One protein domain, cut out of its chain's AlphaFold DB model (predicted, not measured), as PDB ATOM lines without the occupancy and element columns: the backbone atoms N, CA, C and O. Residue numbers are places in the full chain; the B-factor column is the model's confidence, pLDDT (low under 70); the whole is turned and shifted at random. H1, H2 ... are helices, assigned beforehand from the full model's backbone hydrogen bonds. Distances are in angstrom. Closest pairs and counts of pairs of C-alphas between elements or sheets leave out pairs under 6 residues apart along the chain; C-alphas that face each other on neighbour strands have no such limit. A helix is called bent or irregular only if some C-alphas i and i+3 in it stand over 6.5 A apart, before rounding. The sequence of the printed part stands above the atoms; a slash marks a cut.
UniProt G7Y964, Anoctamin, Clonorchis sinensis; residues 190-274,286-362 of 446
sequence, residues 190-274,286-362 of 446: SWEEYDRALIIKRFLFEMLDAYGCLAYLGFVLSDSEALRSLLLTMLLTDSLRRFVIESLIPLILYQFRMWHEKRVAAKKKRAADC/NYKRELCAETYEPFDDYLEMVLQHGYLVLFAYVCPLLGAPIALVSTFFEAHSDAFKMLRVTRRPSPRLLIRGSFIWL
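This is residues 190 to 274 and 286 to 362 of the 446 residues of the protein "Anoctamin" of Clonorchis sinensis (UniProt G7Y964). One long helix, H2, makes the longest axis, with H5 side by side along part of it, H4 beside the start of H5, and H3 packed on H2; residues 263 to 274 stick out free at one end. At the other end H1b folds back on H2, while H1a and H6 pack on H4. The printed part has 162 residues with six named helices, H1 to H6 along the chain, and no named strand: all helix. It is loose, radius of gyration of the C-alphas 20.8 A, spanning 77 by 39 by 24 A.

H2, residues 224 to 272, runs 70.1 A from C-alpha (85.297, 168.990, 131.181) to (76.823, 101.440, 114.486). H5 is residues 323 to 345, 30.4 A; H4 is residues 298 to 314, 24.4 A. H1, residues 190 to 220, was assigned as one helix by its hydrogen bonds but is bent, C-alphas 210 and 213 being 7.3 A apart; its arms are H1a, residues 190 to 210, and H1b, residues 213 to 220. H3 is residues 286 to 292, H6 residues 356 to 362.

H2, H4 and H5 form an up-and-down bundle, each running against the one before. H2 touches H5 with residues 232 to 254 alone, closest C-alphas Leu 251 and Val 345, 5.7 A. H4 and H5 are a hairpin, at a shallow tilt of 4 degrees. H1b and H2 are another, closest C-alphas Leu 217 and Leu 227, 5.9 A. H1a touches H4, closest C-alphas Met 207 and Leu 307, 6.9 A. Every O i to N i+4 pair is within hydrogen-bond range in H1a, H1b, H3, H4 and H5; H2 has 43 of 45, H6 0 of 3 but 3 of 4 O i to N i+3 pairs.

Residues 275 to 285 are not printed, C-alphas 274 and 286 being 27.2 A apart. Of the links printed whole, none is long. The pLDDT is under 70 at residues 190 to 191, 273 to 274 and 353 to 358.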
ATOM      1  N   SER A 190      60.212 147.860  98.857       65.12
ATOM      2  CA  SER A 190      59.731 147.814 100.243       65.12
ATOM      3  C   SER A 190      60.781 147.293 101.231       65.12
ATOM      4  O   SER A 190      60.858 147.784 102.355       65.12
ATOM      5  N   TRP A 191      61.611 146.318 100.833       69.81
ATOM      6  CA  TRP A 191      62.662 145.790 101.715       69.81
ATOM      7  C   TRP A 191      63.787 146.802 101.946       69.81
ATOM      8  O   TRP A 191      64.270 146.922 103.067       69.81
ATOM      9  N   GLU A 192      64.186 147.561 100.919       73.25
ATOM     10  CA  GLU A 192      65.208 148.601 101.090       73.25
ATOM     11  C   GLU A 192      64.729 149.742 101.992       73.25
ATOM     12  O   GLU A 192      65.499 150.260 102.799       73.25
ATOM     13  N   GLU A 193      63.472 150.158 101.848       78.00
ATOM     14  CA  GLU A 193      62.877 151.198 102.690       78.00
ATOM     15  C   GLU A 193      62.746 150.738 104.142       78.00
ATOM     16  O   GLU A 193      63.100 151.484 105.059       78.00
ATOM     17  N   TYR A 194      62.320 149.488 104.346       79.88
ATOM     18  CA  TYR A 194      62.278 148.852 105.658       79.88
ATOM     19  C   TYR A 194      63.661 148.822 106.319       79.88
ATOM     20  O   TYR A 194      63.812 149.307 107.443       79.88
ATOM     21  N   ASP A 195      64.680 148.327 105.609       78.94
ATOM     22  CA  ASP A 195      66.046 148.237 106.128       78.94
ATOM     23  C   ASP A 195      66.581 149.629 106.502       78.94
ATOM     24  O   ASP A 195      67.153 149.811 107.577       78.94
ATOM     25  N   ARG A 196      66.337 150.655 105.673       83.75
ATOM     26  CA  ARG A 196      66.738 152.043 105.978       83.75
ATOM     27  C   ARG A 196      66.047 152.584 107.225       83.75
ATOM     28  O   ARG A 196      66.707 153.187 108.070       83.75
ATOM     29  N   ALA A 197      64.735 152.391 107.345       85.25
ATOM     30  CA  ALA A 197      63.981 152.857 108.503       85.25
ATOM     31  C   ALA A 197      64.451 152.166 109.790       85.25
ATOM     32  O   ALA A 197      64.593 152.825 110.822       85.25
ATOM     33  N   LEU A 198      64.737 150.863 109.720       85.12
ATOM     34  CA  LEU A 198      65.284 150.095 110.833       85.12
ATOM     35  C   LEU A 198      66.661 150.625 111.257       85.12
ATOM     36  O   LEU A 198      66.869 150.864 112.446       85.12
ATOM     37  N   ILE A 199      67.560 150.872 110.293       88.19
ATOM     38  CA  ILE A 199      68.891 151.452 110.542       88.19
ATOM     39  C   ILE A 199      68.764 152.788 111.278       88.19
ATOM     40  O   ILE A 199      69.376 152.965 112.326       88.19
ATOM     41  N   ILE A 200      67.942 153.714 110.771       89.31
ATOM     42  CA  ILE A 200      67.787 155.050 111.367       89.31
ATOM     43  C   ILE A 200      67.225 154.953 112.788       89.31
ATOM     44  O   ILE A 200      67.759 155.578 113.700       89.31
ATOM     45  N   LYS A 201      66.156 154.174 112.994       87.75
ATOM     46  CA  LYS A 201      65.512 154.044 114.311       87.75
ATOM     47  C   LYS A 201      66.469 153.466 115.347       87.75
ATOM     48  O   LYS A 201      66.565 154.004 116.447       87.75
ATOM     49  N   ARG A 202      67.188 152.402 114.983       87.44
ATOM     50  CA  ARG A 202      68.170 151.773 115.866       87.44
ATOM     51  C   ARG A 202      69.348 152.700 116.147       87.44
ATOM     52  O   ARG A 202      69.709 152.867 117.304       87.44
ATOM     53  N   PHE A 203      69.874 153.368 115.120       92.31
ATOM     54  CA  PHE A 203      70.936 154.354 115.289       92.31
ATOM     55  C   PHE A 203      70.528 155.474 116.247       92.31
ATOM     56  O   PHE A 203      71.284 155.778 117.156       92.31
ATOM     57  N   LEU A 204      69.341 156.068 116.094       91.00
ATOM     58  CA  LEU A 204      68.886 157.141 116.987       91.00
ATOM     59  C   LEU A 204      68.777 156.674 118.441       91.00
ATOM     60  O   LEU A 204      69.136 157.420 119.349       91.00
ATOM     61  N   PHE A 205      68.296 155.449 118.656       90.56
ATOM     62  CA  PHE A 205      68.202 154.871 119.988       90.56
ATOM     63  C   PHE A 205      69.592 154.669 120.608       90.56
ATOM     64  O   PHE A 205      69.861 155.162 121.703       90.56
ATOM     65  N   GLU A 206      70.497 154.010 119.885       89.31
ATOM     66  CA  GLU A 206      71.855 153.748 120.369       89.31
ATOM     67  C   GLU A 206      72.679 155.034 120.498       89.31
ATOM     68  O   GLU A 206      73.469 155.158 121.421       89.31
ATOM     69  N   MET A 207      72.454 156.033 119.645       92.06
ATOM     70  CA  MET A 207      73.073 157.357 119.734       92.06
ATOM     71  C   MET A 207      72.699 158.070 121.040       92.06
ATOM     72  O   MET A 207      73.557 158.682 121.675       92.06
ATOM     73  N   LEU A 208      71.427 158.016 121.446       91.06
ATOM     74  CA  LEU A 208      70.974 158.626 122.698       91.06
ATOM     75  C   LEU A 208      71.549 157.903 123.919       91.06
ATOM     76  O   LEU A 208      71.973 158.569 124.861       91.06
ATOM     77  N   ASP A 209      71.605 156.573 123.887       87.19
ATOM     78  CA  ASP A 209      72.217 155.770 124.952       87.19
ATOM     79  C   ASP A 209      73.734 156.024 125.051       87.19
ATOM     80  O   ASP A 209      74.277 156.282 126.125       87.19
ATOM     81  N   ALA A 210      74.408 156.070 123.901       89.62
ATOM     82  CA  ALA A 210      75.846 156.269 123.782       89.62
ATOM     83  C   ALA A 210      76.301 157.686 124.156       89.62
ATOM     84  O   ALA A 210      77.334 157.853 124.808       89.62
ATOM     85  N   TYR A 211      75.578 158.719 123.709       93.75
ATOM     86  CA  TYR A 211      76.021 160.115 123.810       93.75
ATOM     87  C   TYR A 211      75.217 160.945 124.804       93.75
ATOM     88  O   TYR A 211      75.670 162.027 125.171       93.75
ATOM     89  N   GLY A 212      74.053 160.477 125.264       92.12
ATOM     90  CA  GLY A 212      73.169 161.248 126.141       92.12
ATOM     91  C   GLY A 212      73.853 161.665 127.441       92.12
ATOM     92  O   GLY A 212      73.826 162.840 127.806       92.12
ATOM     93  N   CYS A 213      74.552 160.732 128.094       91.44
ATOM     94  CA  CYS A 213      75.319 161.018 129.308       91.44
ATOM     95  C   CYS A 213      76.465 162.013 129.058       91.44
ATOM     96  O   CYS A 213      76.689 162.904 129.875       91.44
ATOM     97  N   LEU A 214      77.163 161.902 127.922       92.69
ATOM     98  CA  LEU A 214      78.246 162.818 127.546       92.69
ATOM     99  C   LEU A 214      77.714 164.228 127.255       92.69
ATOM    100  O   LEU A 214      78.269 165.213 127.734       92.69
ATOM    101  N   ALA A 215      76.605 164.333 126.521       93.12
ATOM    102  CA  ALA A 215      75.951 165.606 126.234       93.12
ATOM    103  C   ALA A 215      75.443 166.276 127.519       93.12
ATOM    104  O   ALA A 215      75.648 167.472 127.710       93.12
ATOM    105  N   TYR A 216      74.842 165.510 128.433       93.56
ATOM    106  CA  TYR A 216      74.410 166.019 129.733       93.56
ATOM    107  C   TYR A 216      75.590 166.557 130.554       93.56
ATOM    108  O   TYR A 216      75.548 167.679 131.059       93.56
ATOM    109  N   LEU A 217      76.675 165.788 130.643       92.44
ATOM    110  CA  LEU A 217      77.858 166.166 131.412       92.44
ATOM    111  C   LEU A 217      78.562 167.401 130.821       92.44
ATOM    112  O   LEU A 217      79.009 168.269 131.565       92.44
ATOM    113  N   GLY A 218      78.599 167.509 129.490       91.06
ATOM    114  CA  GLY A 218      79.215 168.631 128.787       91.06
ATOM    115  C   GLY A 218      78.393 169.919 128.783       91.06
ATOM    116  O   GLY A 218      78.950 170.977 129.046       91.06
ATOM    117  N   PHE A 219      77.088 169.852 128.504       91.75
ATOM    118  CA  PHE A 219      76.252 171.051 128.346       91.75
ATOM    119  C   PHE A 219      75.514 171.469 129.615       91.75
ATOM    120  O   PHE A 219      75.315 172.659 129.834       91.75
ATOM    121  N   VAL A 220      75.080 170.516 130.446       91.62
ATOM    122  CA  VAL A 220      74.302 170.832 131.657       91.62
ATOM    123  C   VAL A 220      75.224 171.021 132.851       91.62
ATOM    124  O   VAL A 220      75.099 172.006 133.572       91.62
ATOM    125  N   LEU A 221      76.162 170.092 133.056       90.38
ATOM    126  CA  LEU A 221      77.086 170.150 134.192       90.38
ATOM    127  C   LEU A 221      78.366 170.944 133.895       90.38
ATOM    128  O   LEU A 221      79.009 171.399 134.834       90.38
ATOM    129  N   SER A 222      78.715 171.141 132.617       88.88
ATOM    130  CA  SER A 222      79.921 171.863 132.175       88.88
ATOM    131  C   SER A 222      81.230 171.370 132.816       88.88
ATOM    132  O   SER A 222      82.181 172.134 132.966       88.88
ATOM    133  N   ASP A 223      81.309 170.082 133.167       89.81
ATOM    134  CA  ASP A 223      82.505 169.478 133.761       89.81
ATOM    135  C   ASP A 223      83.354 168.795 132.681       89.81
ATOM    136  O   ASP A 223      83.094 167.663 132.257       89.81
ATOM    137  N   SER A 224      84.396 169.492 132.223       87.94
ATOM    138  CA  SER A 224      85.297 168.990 131.181       87.94
ATOM    139  C   SER A 224      86.151 167.800 131.623       87.94
ATOM    140  O   SER A 224      86.542 166.986 130.783       87.94
ATOM    141  N   GLU A 225      86.463 167.683 132.915       90.06
ATOM    142  CA  GLU A 225      87.350 166.634 133.425       90.06
ATOM    143  C   GLU A 225      86.582 165.316 133.589       90.06
ATOM    144  O   GLU A 225      87.027 164.254 133.125       90.06
ATOM    145  N   ALA A 226      85.362 165.395 134.129       90.69
ATOM    146  CA  ALA A 226      84.432 164.273 134.147       90.69
ATOM    147  C   ALA A 226      84.037 163.850 132.722       90.69
ATOM    148  O   ALA A 226      84.030 162.658 132.415       90.69
ATOM    149  N   LEU A 227      83.785 164.801 131.813       92.69
ATOM    150  CA  LEU A 227      83.466 164.500 130.414       92.69
ATOM    151  C   LEU A 227      84.606 163.763 129.707       92.69
ATOM    152  O   LEU A 227      84.370 162.768 129.020       92.69
ATOM    153  N   ARG A 228      85.850 164.209 129.907       92.75
ATOM    154  CA  ARG A 228      87.032 163.553 129.341       92.75
ATOM    155  C   ARG A 228      87.211 162.141 129.881       92.75
ATOM    156  O   ARG A 228      87.453 161.220 129.101       92.75
ATOM    157  N   SER A 229      87.136 161.971 131.198       91.50
ATOM    158  CA  SER A 229      87.315 160.659 131.824       91.50
ATOM    159  C   SER A 229      86.210 159.691 131.405       91.50
ATOM    160  O   SER A 229      86.519 158.550 131.052       91.50
ATOM    161  N   LEU A 230      84.957 160.147 131.331       92.19
ATOM    162  CA  LEU A 230      83.840 159.340 130.854       92.19
ATOM    163  C   LEU A 230      84.004 158.955 129.379       92.19
ATOM    164  O   LEU A 230      83.909 157.774 129.067       92.19
ATOM    165  N   LEU A 231      84.324 159.903 128.491       92.75
ATOM    166  CA  LEU A 231      84.528 159.635 127.060       92.75
ATOM    167  C   LEU A 231      85.617 158.581 126.825       92.75
ATOM    168  O   LEU A 231      85.410 157.625 126.080       92.75
ATOM    169  N   LEU A 232      86.774 158.738 127.475       91.19
ATOM    170  CA  LEU A 232      87.885 157.793 127.348       91.19
ATOM    171  C   LEU A 232      87.532 156.423 127.922       91.19
ATOM    172  O   LEU A 232      87.871 155.403 127.324       91.19
ATOM    173  N   THR A 233      86.836 156.398 129.059       90.25
ATOM    174  CA  THR A 233      86.390 155.145 129.670       90.25
ATOM    175  C   THR A 233      85.416 154.435 128.744       90.25
ATOM    176  O   THR A 233      85.660 153.277 128.432       90.25
ATOM    177  N   MET A 234      84.397 155.131 128.230       89.62
ATOM    178  CA  MET A 234      83.418 154.570 127.296       89.62
ATOM    179  C   MET A 234      84.091 154.028 126.035       89.62
ATOM    180  O   MET A 234      83.868 152.875 125.694       89.62
ATOM    181  N   LEU A 235      84.988 154.787 125.395       87.62
ATOM    182  CA  LEU A 235      85.716 154.327 124.204       87.62
ATOM    183  C   LEU A 235      86.511 153.032 124.452       87.62
ATOM    184  O   LEU A 235      86.470 152.107 123.638       87.62
ATOM    185  N   LEU A 236      87.224 152.946 125.579       88.88
ATOM    186  CA  LEU A 236      88.022 151.768 125.929       88.88
ATOM    187  C   LEU A 236      87.145 150.577 126.329       88.88
ATOM    188  O   LEU A 236      87.382 149.455 125.875       88.88
ATOM    189  N   THR A 237      86.131 150.805 127.168       89.06
ATOM    190  CA  THR A 237      85.222 149.746 127.614       89.06
ATOM    191  C   THR A 237      84.378 149.212 126.472       89.06
ATOM    192  O   THR A 237      84.121 148.013 126.439       89.06
ATOM    193  N   ASP A 238      83.982 150.064 125.528       86.94
ATOM    194  CA  ASP A 238      83.217 149.671 124.349       86.94
ATOM    195  C   ASP A 238      84.058 148.803 123.427       86.94
ATOM    196  O   ASP A 238      83.633 147.700 123.096       86.94
ATOM    197  N   SER A 239      85.284 149.231 123.120       87.25
ATOM    198  CA  SER A 239      86.223 148.440 122.310       87.25
ATOM    199  C   SER A 239      86.456 147.049 122.919       87.25
ATOM    200  O   SER A 239      86.417 146.030 122.231       87.25
ATOM    201  N   LEU A 240      86.640 146.971 124.244       87.19
ATOM    202  CA  LEU A 240      86.817 145.690 124.931       87.19
ATOM    203  C   LEU A 240      85.536 144.846 124.940       87.19
ATOM    204  O   LEU A 240      85.585 143.641 124.688       87.19
ATOM    205  N   ARG A 241      84.391 145.462 125.258       86.38
ATOM    206  CA  ARG A 241      83.091 144.785 125.301       86.38
ATOM    207  C   ARG A 241      82.786 144.141 123.953       86.38
ATOM    208  O   ARG A 241      82.374 142.985 123.939       86.38
ATOM    209  N   ARG A 242      83.009 144.858 122.852       84.38
ATOM    210  CA  ARG A 242      82.740 144.378 121.489       84.38
ATOM    211  C   ARG A 242      83.644 143.219 121.108       84.38
ATOM    212  O   ARG A 242      83.136 142.157 120.763       84.38
ATOM    213  N   PHE A 243      84.949 143.324 121.362       86.50
ATOM    214  CA  PHE A 243      85.861 142.187 121.205       86.50
ATOM    215  C   PHE A 243      85.370 140.934 121.958       86.50
ATOM    216  O   PHE A 243      85.377 139.818 121.424       86.50
ATOM    217  N   VAL A 244      84.900 141.097 123.198       86.62
ATOM    218  CA  VAL A 244      84.385 139.979 123.996       86.62
ATOM    219  C   VAL A 244      83.077 139.425 123.421       86.62
ATOM    220  O   VAL A 244      82.964 138.213 123.244       86.62
ATOM    221  N   ILE A 245      82.095 140.280 123.139       85.31
ATOM    222  CA  ILE A 245      80.746 139.860 122.738       85.31
ATOM    223  C   ILE A 245      80.704 139.338 121.304       85.31
ATOM    224  O   ILE A 245      79.979 138.385 121.036       85.31
ATOM    225  N   GLU A 246      81.489 139.906 120.396       83.12
ATOM    226  CA  GLU A 246      81.397 139.604 118.967       83.12
ATOM    227  C   GLU A 246      82.432 138.592 118.492       83.12
ATOM    228  O   GLU A 246      82.186 137.830 117.556       83.12
ATOM    229  N   SER A 247      83.591 138.546 119.149       85.19
ATOM    230  CA  SER A 247      84.652 137.608 118.786       85.19
ATOM    231  C   SER A 247      84.806 136.499 119.815       85.19
ATOM    232  O   SER A 247      84.736 135.324 119.455       85.19
ATOM    233  N   LEU A 248      84.989 136.822 121.097       88.19
ATOM    234  CA  LEU A 248      85.346 135.812 122.098       88.19
ATOM    235  C   LEU A 248      84.178 134.877 122.456       88.19
ATOM    236  O   LEU A 248      84.342 133.655 122.428       88.19
ATOM    237  N   ILE A 249      83.001 135.425 122.771       89.88
ATOM    238  CA  ILE A 249      81.812 134.640 123.138       89.88
ATOM    239  C   ILE A 249      81.372 133.730 121.978       89.88
ATOM    240  O   ILE A 249      81.241 132.523 122.208       89.88
ATOM    241  N   PRO A 250      81.213 134.214 120.732       89.06
ATOM    242  CA  PRO A 250      80.787 133.376 119.617       89.06
ATOM    243  C   PRO A 250      81.806 132.284 119.291       89.06
ATOM    244  O   PRO A 250      81.423 131.168 118.947       89.06
ATOM    245  N   LEU A 251      83.103 132.549 119.479       91.19
ATOM    246  CA  LEU A 251      84.168 131.554 119.337       91.19
ATOM    247  C   LEU A 251      84.028 130.442 120.390       91.19
ATOM    248  O   LEU A 251      84.081 129.260 120.041       91.19
ATOM    249  N   ILE A 252      83.792 130.793 121.657       92.19
ATOM    250  CA  ILE A 252      83.550 129.818 122.734       92.19
ATOM    251  C   ILE A 252      82.286 128.995 122.444       92.19
ATOM    252  O   ILE A 252      82.321 127.764 122.516       92.19
ATOM    253  N   LEU A 253      81.184 129.650 122.061       91.25
ATOM    254  CA  LEU A 253      79.927 128.982 121.711       91.25
ATOM    255  C   LEU A 253      80.102 128.040 120.515       91.25
ATOM    256  O   LEU A 253      79.640 126.898 120.547       91.25
ATOM    257  N   TYR A 254      80.819 128.480 119.484       89.31
ATOM    258  CA  TYR A 254      81.148 127.670 118.318       89.31
ATOM    259  C   TYR A 254      81.987 126.439 118.696       89.31
ATOM    260  O   TYR A 254      81.678 125.321 118.271       89.31
ATOM    261  N   GLN A 255      83.012 126.603 119.541       90.62
ATOM    262  CA  GLN A 255      83.806 125.478 120.039       90.62
ATOM    263  C   GLN A 255      82.950 124.489 120.830       90.62
ATOM    264  O   GLN A 255      83.083 123.276 120.641       90.62
ATOM    265  N   PHE A 256      82.044 124.989 121.671       92.31
ATOM    266  CA  PHE A 256      81.130 124.155 122.441       92.31
ATOM    267  C   PHE A 256      80.175 123.365 121.536       92.31
ATOM    268  O   PHE A 256      80.044 122.150 121.701       92.31
ATOM    269  N   ARG A 257      79.577 124.010 120.521       89.62
ATOM    270  CA  ARG A 257      78.729 123.346 119.513       89.62
ATOM    271  C   ARG A 257      79.497 122.256 118.768       89.62
ATOM    272  O   ARG A 257      79.029 121.122 118.683       89.62
ATOM    273  N   MET A 258      80.714 122.550 118.306       87.75
ATOM    274  CA  MET A 258      81.552 121.562 117.621       87.75
ATOM    275  C   MET A 258      81.934 120.392 118.541       87.75
ATOM    276  O   MET A 258      81.949 119.235 118.112       87.75
ATOM    277  N   TRP A 259      82.268 120.669 119.800       89.38
ATOM    278  CA  TRP A 259      82.579 119.640 120.788       89.38
ATOM    279  C   TRP A 259      81.370 118.742 121.073       89.38
ATOM    280  O   TRP A 259      81.514 117.515 121.105       89.38
ATOM    281  N   HIS A 260      80.182 119.332 121.208       90.38
ATOM    282  CA  HIS A 260      78.929 118.608 121.394       90.38
ATOM    283  C   HIS A 260      78.640 117.685 120.199       90.38
ATOM    284  O   HIS A 260      78.446 116.481 120.381       90.38
ATOM    285  N   GLU A 261      78.734 118.203 118.972       87.00
ATOM    286  CA  GLU A 261      78.542 117.424 117.742       87.00
ATOM    287  C   GLU A 261      79.538 116.264 117.611       87.00
ATOM    288  O   GLU A 261      79.157 115.137 117.282       87.00
ATOM    289  N   LYS A 262      80.821 116.487 117.935       86.62
ATOM    290  CA  LYS A 262      81.836 115.417 117.948       86.62
ATOM    291  C   LYS A 262      81.481 114.312 118.945       86.62
ATOM    292  O   LYS A 262      81.636 113.133 118.624       86.62
ATOM    293  N   ARG A 263      80.978 114.666 120.133       87.75
ATOM    294  CA  ARG A 263      80.546 113.691 121.148       87.75
ATOM    295  C   ARG A 263      79.319 112.898 120.705       87.75
ATOM    296  O   ARG A 263      79.298 111.679 120.886       87.75
ATOM    297  N   VAL A 264      78.329 113.550 120.098       86.88
ATOM    298  CA  VAL A 264      77.132 112.880 119.559       86.88
ATOM    299  C   VAL A 264      77.506 111.940 118.407       86.88
ATOM    300  O   VAL A 264      77.070 110.789 118.386       86.88
ATOM    301  N   ALA A 265      78.373 112.379 117.491       84.25
ATOM    302  CA  ALA A 265      78.858 111.553 116.386       84.25
ATOM    303  C   ALA A 265      79.659 110.331 116.870       84.25
ATOM    304  O   ALA A 265      79.473 109.232 116.348       84.25
ATOM    305  N   ALA A 266      80.506 110.491 117.894       84.81
ATOM    306  CA  ALA A 266      81.262 109.385 118.480       84.81
ATOM    307  C   ALA A 266      80.350 108.332 119.133       84.81
ATOM    308  O   ALA A 266      80.579 107.136 118.955       84.81
ATOM    309  N   LYS A 267      79.288 108.757 119.837       86.62
ATOM    310  CA  LYS A 267      78.276 107.841 120.396       86.62
ATOM    311  C   LYS A 267      77.549 107.059 119.297       86.62
ATOM    312  O   LYS A 267      77.426 105.845 119.413       86.62
ATOM    313  N   LYS A 268      77.136 107.727 118.210       83.69
ATOM    314  CA  LYS A 268      76.499 107.071 117.052       83.69
ATOM    315  C   LYS A 268      77.426 106.060 116.375       83.69
ATOM    316  O   LYS A 268      76.983 104.964 116.064       83.69
ATOM    317  N   LYS A 269      78.712 106.393 116.199       80.50
ATOM    318  CA  LYS A 269      79.701 105.465 115.626       80.50
ATOM    319  C   LYS A 269      79.864 104.209 116.486       80.50
ATOM    320  O   LYS A 269      79.864 103.118 115.942       80.50
ATOM    321  N   ARG A 270      79.944 104.361 117.814       80.00
ATOM    322  CA  ARG A 270      80.023 103.221 118.746       80.00
ATOM    323  C   ARG A 270      78.790 102.314 118.697       80.00
ATOM    324  O   ARG A 270      78.935 101.125 118.920       80.00
ATOM    325  N   ALA A 271      77.605 102.865 118.426       79.12
ATOM    326  CA  ALA A 271      76.382 102.076 118.271       79.12
ATOM    327  C   ALA A 271      76.289 101.377 116.901       79.12
ATOM    328  O   ALA A 271      75.724 100.296 116.813       79.12
ATOM    329  N   ALA A 272      76.842 101.985 115.845       73.81
ATOM    330  CA  ALA A 272      76.823 101.440 114.486       73.81
ATOM    331  C   ALA A 272      77.887 100.353 114.234       73.81
ATOM    332  O   ALA A 272      77.700  99.531 113.349       73.81
ATOM    333  N   ASP A 273      78.975 100.323 115.011       65.81
ATOM    334  CA  ASP A 273      80.067  99.334 114.881       65.81
ATOM    335  C   ASP A 273      79.616  97.880 115.161       65.81
ATOM    336  O   ASP A 273      80.360  96.940 114.900       65.81
ATOM    337  N   CYS A 274      78.391  97.683 115.670       61.12
ATOM    338  CA  CYS A 274      77.775  96.365 115.823       61.12
ATOM    339  C   CYS A 274      77.187  95.803 114.515       61.12
ATOM    340  O   CYS A 274      77.068  94.588 114.405       61.12
ATOM    341  N   ASN A 286      84.208 119.703 106.685       79.00
ATOM    342  CA  ASN A 286      84.004 121.110 106.331       79.00
ATOM    343  C   ASN A 286      82.527 121.528 106.368       79.00
ATOM    344  O   ASN A 286      82.210 122.632 106.798       79.00
ATOM    345  N   TYR A 287      81.608 120.648 105.967       81.69
ATOM    346  CA  TYR A 287      80.171 120.933 106.000       81.69
ATOM    347  C   TYR A 287      79.641 121.020 107.440       81.69
ATOM    348  O   TYR A 287      78.902 121.941 107.781       81.69
ATOM    349  N   LYS A 288      80.079 120.108 108.318       81.00
ATOM    350  CA  LYS A 288      79.726 120.132 109.749       81.00
ATOM    351  C   LYS A 288      80.222 121.397 110.447       81.00
ATOM    352  O   LYS A 288      79.546 121.911 111.334       81.00
ATOM    353  N   ARG A 289      81.386 121.902 110.028       82.94
ATOM    354  CA  ARG A 289      81.945 123.177 110.491       82.94
ATOM    355  C   ARG A 289      80.992 124.343 110.209       82.94
ATOM    356  O   ARG A 289      80.639 125.065 111.131       82.94
ATOM    357  N   GLU A 290      80.551 124.480 108.958       85.69
ATOM    358  CA  GLU A 290      79.648 125.559 108.517       85.69
ATOM    359  C   GLU A 290      78.266 125.482 109.185       85.69
ATOM    360  O   GLU A 290      77.656 126.512 109.444       85.69
ATOM    361  N   LEU A 291      77.777 124.277 109.498       85.25
ATOM    362  CA  LEU A 291      76.518 124.070 110.231       85.25
ATOM    363  C   LEU A 291      76.567 124.563 111.682       85.25
ATOM    364  O   LEU A 291      75.552 125.010 112.208       85.25
ATOM    365  N   CYS A 292      77.722 124.438 112.340       84.56
ATOM    366  CA  CYS A 292      77.893 124.889 113.723       84.56
ATOM    367  C   CYS A 292      78.117 126.406 113.821       84.56
ATOM    368  O   CYS A 292      77.949 126.973 114.903       84.56
ATOM    369  N   ALA A 293      78.527 127.033 112.715       87.25
ATOM    370  CA  ALA A 293      78.845 128.448 112.620       87.25
ATOM    371  C   ALA A 293      77.586 129.307 112.425       87.25
ATOM    372  O   ALA A 293      76.611 128.901 111.789       87.25
ATOM    373  N   GLU A 294      77.613 130.520 112.970       86.44
ATOM    374  CA  GLU A 294      76.490 131.453 112.888       86.44
ATOM    375  C   GLU A 294      76.465 132.212 111.561       86.44
ATOM    376  O   GLU A 294      77.434 132.229 110.798       86.44
ATOM    377  N   THR A 295      75.316 132.814 111.250       87.62
ATOM    378  CA  THR A 295      75.173 133.636 110.047       87.62
ATOM    379  C   THR A 295      75.842 134.975 110.267       87.62
ATOM    380  O   THR A 295      75.507 135.648 111.227       87.62
ATOM    381  N   TYR A 296      76.719 135.376 109.353       87.44
ATOM    382  CA  TYR A 296      77.257 136.729 109.362       87.44
ATOM    383  C   TYR A 296      76.199 137.756 108.929       87.44
ATOM    384  O   TYR A 296      75.569 137.588 107.875       87.44
ATOM    385  N   GLU A 297      76.041 138.811 109.723       83.81
ATOM    386  CA  GLU A 297      75.178 139.959 109.458       83.81
ATOM    387  C   GLU A 297      76.001 141.256 109.580       83.81
ATOM    388  O   GLU A 297      76.505 141.538 110.657       83.81
ATOM    389  N   PRO A 298      76.151 142.049 108.502       84.38
ATOM    390  CA  PRO A 298      77.032 143.224 108.496       84.38
ATOM    391  C   PRO A 298      76.419 144.469 109.152       84.38
ATOM    392  O   PRO A 298      77.054 145.516 109.190       84.38
ATOM    393  N   PHE A 299      75.149 144.409 109.562       84.81
ATOM    394  CA  PHE A 299      74.427 145.565 110.088       84.81
ATOM    395  C   PHE A 299      75.100 146.113 111.355       84.81
ATOM    396  O   PHE A 299      75.323 147.320 111.446       84.81
ATOM    397  N   ASP A 300      75.416 145.228 112.306       85.12
ATOM    398  CA  ASP A 300      75.968 145.611 113.608       85.12
ATOM    399  C   ASP A 300      77.378 146.194 113.449       85.12
ATOM    400  O   ASP A 300      77.646 147.266 113.985       85.12
ATOM    401  N   ASP A 301      78.207 145.589 112.590       88.81
ATOM    402  CA  ASP A 301      79.552 146.077 112.257       88.81
ATOM    403  C   ASP A 301      79.532 147.518 111.697       88.81
ATOM    404  O   ASP A 301      80.389 148.344 112.007       88.81
ATOM    405  N   TYR A 302      78.542 147.873 110.863       89.88
ATOM    406  CA  TYR A 302      78.417 149.254 110.376       89.88
ATOM    407  C   TYR A 302      77.954 150.213 111.469       89.88
ATOM    408  O   TYR A 302      78.494 151.317 111.584       89.88
ATOM    409  N   LEU A 303      76.949 149.813 112.250       89.50
ATOM    410  CA  LEU A 303      76.419 150.634 113.333       89.50
ATOM    411  C   LEU A 303      77.505 150.954 114.359       89.50
ATOM    412  O   LEU A 303      77.636 152.099 114.793       89.50
ATOM    413  N   GLU A 304      78.337 149.964 114.654       89.06
ATOM    414  CA  GLU A 304      79.508 150.088 115.497       89.06
ATOM    415  C   GLU A 304      80.427 151.234 115.049       89.06
ATOM    416  O   GLU A 304      80.759 152.131 115.836       89.06
ATOM    417  N   MET A 305      80.823 151.209 113.777       91.75
ATOM    418  CA  MET A 305      81.764 152.170 113.208       91.75
ATOM    419  C   MET A 305      81.172 153.581 113.174       91.75
ATOM    420  O   MET A 305      81.874 154.558 113.441       91.75
ATOM    421  N   VAL A 306      79.869 153.703 112.905       94.31
ATOM    422  CA  VAL A 306      79.158 154.991 112.936       94.31
ATOM    423  C   VAL A 306      79.059 155.535 114.368       94.31
ATOM    424  O   VAL A 306      79.257 156.733 114.594       94.31
ATOM    425  N   LEU A 307      78.840 154.679 115.369       92.88
ATOM    426  CA  LEU A 307      78.850 155.106 116.770       92.88
ATOM    427  C   LEU A 307      80.254 155.515 117.241       92.88
ATOM    428  O   LEU A 307      80.417 156.518 117.939       92.88
ATOM    429  N   GLN A 308      81.291 154.788 116.828       92.56
ATOM    430  CA  GLN A 308      82.674 155.157 117.129       92.56
ATOM    431  C   GLN A 308      83.069 156.486 116.473       92.56
ATOM    432  O   GLN A 308      83.720 157.319 117.108       92.56
ATOM    433  N   HIS A 309      82.627 156.717 115.234       94.75
ATOM    434  CA  HIS A 309      82.808 157.995 114.556       94.75
ATOM    435  C   HIS A 309      82.196 159.148 115.360       94.75
ATOM    436  O   HIS A 309      82.871 160.148 115.587       94.75
ATOM    437  N   GLY A 310      80.966 158.995 115.858       95.00
ATOM    438  CA  GLY A 310      80.308 160.033 116.653       95.00
ATOM    439  C   GLY A 310      81.030 160.372 117.958       95.00
ATOM    440  O   GLY A 310      81.162 161.554 118.264       95.00
ATOM    441  N   TYR A 311      81.579 159.384 118.680       92.69
ATOM    442  CA  TYR A 311      82.401 159.658 119.870       92.69
ATOM    443  C   TYR A 311      83.611 160.545 119.553       92.69
ATOM    444  O   TYR A 311      83.978 161.401 120.358       92.69
ATOM    445  N   LEU A 312      84.219 160.356 118.378       93.81
ATOM    446  CA  LEU A 312      85.366 161.142 117.938       93.81
ATOM    447  C   LEU A 312      84.980 162.538 117.467       93.81
ATOM    448  O   LEU A 312      85.636 163.501 117.853       93.81
ATOM    449  N   VAL A 313      83.958 162.653 116.615       95.12
ATOM    450  CA  VAL A 313      83.638 163.940 115.989       95.12
ATOM    451  C   VAL A 313      82.827 164.835 116.909       95.12
ATOM    452  O   VAL A 313      83.168 166.003 117.036       95.12
ATOM    453  N   LEU A 314      81.809 164.325 117.612       95.19
ATOM    454  CA  LEU A 314      80.916 165.164 118.425       95.19
ATOM    455  C   LEU A 314      81.612 165.760 119.656       95.19
ATOM    456  O   LEU A 314      81.250 166.853 120.089       95.19
ATOM    457  N   PHE A 315      82.615 165.066 120.198       94.19
ATOM    458  CA  PHE A 315      83.319 165.446 121.430       94.19
ATOM    459  C   PHE A 315      84.816 165.714 121.204       94.19
ATOM    460  O   PHE A 315      85.613 165.637 122.142       94.19
ATOM    461  N   ALA A 316      85.208 166.046 119.970       93.62
ATOM    462  CA  ALA A 316      86.601 166.278 119.580       93.62
ATOM    463  C   ALA A 316      87.309 167.329 120.458       93.62
ATOM    464  O   ALA A 316      88.483 167.163 120.798       93.62
ATOM    465  N   TYR A 317      86.588 168.374 120.877       91.94
ATOM    466  CA  TYR A 317      87.092 169.445 121.739       91.94
ATOM    467  C   TYR A 317      87.645 168.939 123.083       91.94
ATOM    468  O   TYR A 317      88.641 169.452 123.585       91.94
ATOM    469  N   VAL A 318      87.027 167.906 123.660       90.12
ATOM    470  CA  VAL A 318      87.338 167.409 125.010       90.12
ATOM    471  C   VAL A 318      88.709 166.730 125.061       90.12
ATOM    472  O   VAL A 318      89.425 166.786 126.067       90.12
ATOM    473  N   CYS A 319      89.083 166.040 123.981       87.31
ATOM    474  CA  CYS A 319      90.293 165.230 123.944       87.31
ATOM    475  C   CYS A 319      90.978 165.231 122.564       87.31
ATOM    476  O   CYS A 319      91.121 164.171 121.947       87.31
ATOM    477  N   PRO A 320      91.469 166.390 122.090       82.94
ATOM    478  CA  PRO A 320      91.968 166.532 120.722       82.94
ATOM    479  C   PRO A 320      93.218 165.684 120.443       82.94
ATOM    480  O   PRO A 320      93.391 165.183 119.337       82.94
ATOM    481  N   LEU A 321      94.087 165.490 121.444       86.19
ATOM    482  CA  LEU A 321      95.370 164.796 121.265       86.19
ATOM    483  C   LEU A 321      95.311 163.290 121.524       86.19
ATOM    484  O   LEU A 321      96.033 162.537 120.880       86.19
ATOM    485  N   LEU A 322      94.501 162.844 122.488       86.31
ATOM    486  CA  LEU A 322      94.527 161.454 122.955       86.31
ATOM    487  C   LEU A 322      93.385 160.611 122.360       86.31
ATOM    488  O   LEU A 322      93.567 159.410 122.174       86.31
ATOM    489  N   GLY A 323      92.254 161.224 121.990       86.06
ATOM    490  CA  GLY A 323      91.109 160.503 121.425       86.06
ATOM    491  C   GLY A 323      91.425 159.815 120.092       86.06
ATOM    492  O   GLY A 323      91.184 158.618 119.943       86.06
ATOM    493  N   ALA A 324      92.026 160.540 119.143       88.12
ATOM    494  CA  ALA A 324      92.320 159.999 117.815       88.12
ATOM    495  C   ALA A 324      93.331 158.826 117.829       88.12
ATOM    496  O   ALA A 324      93.042 157.812 117.194       88.12
ATOM    497  N   PRO A 325      94.463 158.875 118.565       91.06
ATOM    498  CA  PRO A 325      95.359 157.723 118.687       91.06
ATOM    499  C   PRO A 325      94.703 156.496 119.323       91.06
ATOM    500  O   PRO A 325      94.907 155.385 118.838       91.06
ATOM    501  N   ILE A 326      93.896 156.678 120.377       90.00
ATOM    502  CA  ILE A 326      93.179 155.565 121.019       90.00
ATOM    503  C   ILE A 326      92.221 154.918 120.027       90.00
ATOM    504  O   ILE A 326      92.236 153.699 119.875       90.00
ATOM    505  N   ALA A 327      91.433 155.724 119.316       89.88
ATOM    506  CA  ALA A 327      90.489 155.195 118.347       89.88
ATOM    507  C   ALA A 327      91.171 154.565 117.126       89.88
ATOM    508  O   ALA A 327      90.639 153.629 116.539       89.88
ATOM    509  N   LEU A 328      92.357 155.036 116.736       91.94
ATOM    510  CA  LEU A 328      93.150 154.388 115.691       91.94
ATOM    511  C   LEU A 328      93.580 152.990 116.140       91.94
ATOM    512  O   LEU A 328      93.421 152.030 115.388       91.94
ATOM    513  N   VAL A 329      94.084 152.864 117.370       92.81
ATOM    514  CA  VAL A 329      94.468 151.567 117.942       92.81
ATOM    515  C   VAL A 329      93.255 150.647 118.076       92.81
ATOM    516  O   VAL A 329      93.353 149.483 117.690       92.81
ATOM    517  N   SER A 330      92.109 151.144 118.557       90.62
ATOM    518  CA  SER A 330      90.894 150.326 118.645       90.62
ATOM    519  C   SER A 330      90.424 149.877 117.265       90.62
ATOM    520  O   SER A 330      90.211 148.689 117.074       90.62
ATOM    521  N   THR A 331      90.393 150.769 116.269       91.94
ATOM    522  CA  THR A 331      90.026 150.428 114.881       91.94
ATOM    523  C   THR A 331      90.990 149.410 114.268       91.94
ATOM    524  O   THR A 331      90.580 148.546 113.497       91.94
ATOM    525  N   PHE A 332      92.282 149.480 114.605       93.81
ATOM    526  CA  PHE A 332      93.258 148.487 114.165       93.81
ATOM    527  C   PHE A 332      92.936 147.103 114.730       93.81
ATOM    528  O   PHE A 332      92.940 146.130 113.976       93.81
ATOM    529  N   PHE A 333      92.662 147.002 116.033       91.94
ATOM    530  CA  PHE A 333      92.247 145.735 116.627       91.94
ATOM    531  C   PHE A 333      90.910 145.266 116.056       91.94
ATOM    532  O   PHE A 333      90.810 144.088 115.719       91.94
ATOM    533  N   GLU A 334      89.968 146.186 115.843       91.81
ATOM    534  CA  GLU A 334      88.637 145.874 115.328       91.81
ATOM    535  C   GLU A 334      88.693 145.276 113.918       91.81
ATOM    536  O   GLU A 334      88.148 144.212 113.640       91.81
ATOM    537  N   ALA A 335      89.503 145.866 113.035       92.69
ATOM    538  CA  ALA A 335      89.713 145.326 111.693       92.69
ATOM    539  C   ALA A 335      90.250 143.878 111.709       92.69
ATOM    540  O   ALA A 335      89.953 143.084 110.811       92.69
ATOM    541  N   HIS A 336      91.047 143.516 112.722       92.75
ATOM    542  CA  HIS A 336      91.558 142.156 112.879       92.75
ATOM    543  C   HIS A 336      90.542 141.217 113.544       92.75
ATOM    544  O   HIS A 336      90.467 140.053 113.133       92.75
ATOM    545  N   SER A 337      89.763 141.677 114.534       92.00
ATOM    546  CA  SER A 337      88.671 140.887 115.127       92.00
ATOM    547  C   SER A 337      87.580 140.599 114.108       92.00
ATOM    548  O   SER A 337      87.184 139.442 113.986       92.00
ATOM    549  N   ASP A 338      87.182 141.572 113.292       91.81
ATOM    550  CA  ASP A 338      86.202 141.379 112.221       91.81
ATOM    551  C   ASP A 338      86.680 140.379 111.169       91.81
ATOM    552  O   ASP A 338      85.962 139.442 110.795       91.81
ATOM    553  N   ALA A 339      87.940 140.495 110.737       93.06
ATOM    554  CA  ALA A 339      88.536 139.516 109.836       93.06
ATOM    555  C   ALA A 339      88.544 138.114 110.467       93.06
ATOM    556  O   ALA A 339      88.219 137.119 109.811       93.06
ATOM    557  N   PHE A 340      88.870 138.010 111.756       91.94
ATOM    558  CA  PHE A 340      88.831 136.748 112.485       91.94
ATOM    559  C   PHE A 340      87.399 136.180 112.588       91.94
ATOM    560  O   PHE A 340      87.194 134.992 112.302       91.94
ATOM    561  N   LYS A 341      86.409 137.019 112.916       90.50
ATOM    562  CA  LYS A 341      84.970 136.709 112.991       90.50
ATOM    563  C   LYS A 341      84.469 136.128 111.664       90.50
ATOM    564  O   LYS A 341      83.848 135.059 111.648       90.50
ATOM    565  N   MET A 342      84.835 136.738 110.537       90.62
ATOM    566  CA  MET A 342      84.478 136.259 109.195       90.62
ATOM    567  C   MET A 342      85.180 134.958 108.777       90.62
ATOM    568  O   MET A 342      84.622 134.163 108.021       90.62
ATOM    569  N   LEU A 343      86.418 134.729 109.228       90.50
ATOM    570  CA  LEU A 343      87.225 133.587 108.780       90.50
ATOM    571  C   LEU A 343      87.041 132.324 109.629       90.50
ATOM    572  O   LEU A 343      87.201 131.206 109.123       90.50
ATOM    573  N   ARG A 344      86.794 132.482 110.934       86.69
ATOM    574  CA  ARG A 344      86.870 131.381 111.909       86.69
ATOM    575  C   ARG A 344      85.576 131.116 112.667       86.69
ATOM    576  O   ARG A 344      85.404 129.980 113.107       86.69
ATOM    577  N   VAL A 345      84.716 132.116 112.828       87.88
ATOM    578  CA  VAL A 345      83.546 132.046 113.718       87.88
ATOM    579  C   VAL A 345      82.247 131.907 112.930       87.88
ATOM    580  O   VAL A 345      81.409 131.062 113.247       87.88
ATOM    581  N   THR A 346      82.085 132.720 111.891       89.75
ATOM    582  CA  THR A 346      80.860 132.769 111.092       89.75
ATOM    583  C   THR A 346      80.944 131.876 109.859       89.75
ATOM    584  O   THR A 346      82.020 131.513 109.375       89.75
ATOM    585  N   ARG A 347      79.774 131.486 109.352       90.00
ATOM    586  CA  ARG A 347      79.649 130.773 108.081       90.00
ATOM    587  C   ARG A 347      79.923 131.719 106.922       90.00
ATOM    588  O   ARG A 347      79.615 132.910 107.005       90.00
ATOM    589  N   ARG A 348      80.397 131.183 105.796       89.44
ATOM    590  CA  ARG A 348      80.674 132.007 104.609       89.44
ATOM    591  C   ARG A 348      79.408 132.769 104.165       89.44
ATOM    592  O   ARG A 348      78.431 132.122 103.771       89.44
ATOM    593  N   PRO A 349      79.410 134.116 104.160       86.56
ATOM    594  CA  PRO A 349      78.261 134.877 103.690       86.56
ATOM    595  C   PRO A 349      78.070 134.708 102.180       86.56
ATOM    596  O   PRO A 349      79.023 134.550 101.409       86.56
ATOM    597  N   SER A 350      76.812 134.757 101.743       82.38
ATOM    598  CA  SER A 350      76.474 134.792 100.320       82.38
ATOM    599  C   SER A 350      76.921 136.130  99.728       82.38
ATOM    600  O   SER A 350      76.565 137.160 100.307       82.38
ATOM    601  N   PRO A 351      77.625 136.157  98.581       82.94
ATOM    602  CA  PRO A 351      77.996 137.414  97.950       82.94
ATOM    603  C   PRO A 351      76.723 138.174  97.573       82.94
ATOM    604  O   PRO A 351      75.916 137.698  96.775       82.94
ATOM    605  N   ARG A 352      76.537 139.348  98.170       71.44
ATOM    606  CA  ARG A 352      75.512 140.307  97.767       71.44
ATOM    607  C   ARG A 352      76.218 141.395  96.976       71.44
ATOM    608  O   ARG A 352      77.285 141.855  97.379       71.44
ATOM    609  N   LEU A 353      75.654 141.775  95.832       67.12
ATOM    610  CA  LEU A 353      76.080 143.010  95.177       67.12
ATOM    611  C   LEU A 353      75.894 144.141  96.195       67.12
ATOM    612  O   LEU A 353      74.950 144.078  96.984       67.12
ATOM    613  N   LEU A 354      76.789 145.133  96.211       58.12
ATOM    614  CA  LEU A 354      76.569 146.354  96.988       58.12
ATOM    615  C   LEU A 354      75.291 147.016  96.450       58.12
ATOM    616  O   LEU A 354      75.317 147.764  95.474       58.12
ATOM    617  N   ILE A 355      74.151 146.654  97.031       53.62
ATOM    618  CA  ILE A 355      72.860 147.272  96.770       53.62
ATOM    619  C   ILE A 355      72.923 148.682  97.372       53.62
ATOM    620  O   ILE A 355      73.642 148.926  98.345       53.62
ATOM    621  N   ARG A 356      72.176 149.623  96.785       50.47
ATOM    622  CA  ARG A 356      72.129 151.064  97.112       50.47
ATOM    623  C   ARG A 356      71.842 151.394  98.594       50.47
ATOM    624  O   ARG A 356      71.898 152.562  98.960       50.47
ATOM    625  N   GLY A 357      71.596 150.399  99.450       54.69
ATOM    626  CA  GLY A 357      71.414 150.536 100.896       54.69
ATOM    627  C   GLY A 357      72.638 151.034 101.678       54.69
ATOM    628  O   GLY A 357      72.451 151.643 102.720       54.69
ATOM    629  N   SER A 358      73.878 150.901 101.178       63.25
ATOM    630  CA  SER A 358      75.073 151.447 101.872       63.25
ATOM    631  C   SER A 358      75.076 152.980 101.994       63.25
ATOM    632  O   SER A 358      75.871 153.528 102.753       63.25
ATOM    633  N   PHE A 359      74.216 153.682 101.250       79.44
ATOM    634  CA  PHE A 359      74.151 155.141 101.273       79.44
ATOM    635  C   PHE A 359      73.654 155.692 102.617       79.44
ATOM    636  O   PHE A 359      74.075 156.775 103.011       79.44
ATOM    637  N   ILE A 360      72.808 154.956 103.350       88.44
ATOM    638  CA  ILE A 360      72.246 155.474 104.607       88.44
ATOM    639  C   ILE A 360      73.313 155.685 105.682       88.44
ATOM    640  O   ILE A 360      73.306 156.714 106.345       88.44
ATOM    641  N   TRP A 361      74.279 154.773 105.800       90.88
ATOM    642  CA  TRP A 361      75.388 154.913 106.744       90.88
ATOM    643  C   TRP A 361      76.223 156.164 106.457       90.88
ATOM    644  O   TRP A 361      76.605 156.871 107.381       90.88
ATOM    645  N   LEU A 362      76.438 156.492 105.177       90.12
ATOM    646  CA  LEU A 362      77.123 157.724 104.781       90.12
ATOM    647  C   LEU A 362      76.317 158.973 105.160       90.12
ATOM    648  O   LEU A 362      76.897 159.954 105.613       90.12
TER     649      LEU A 362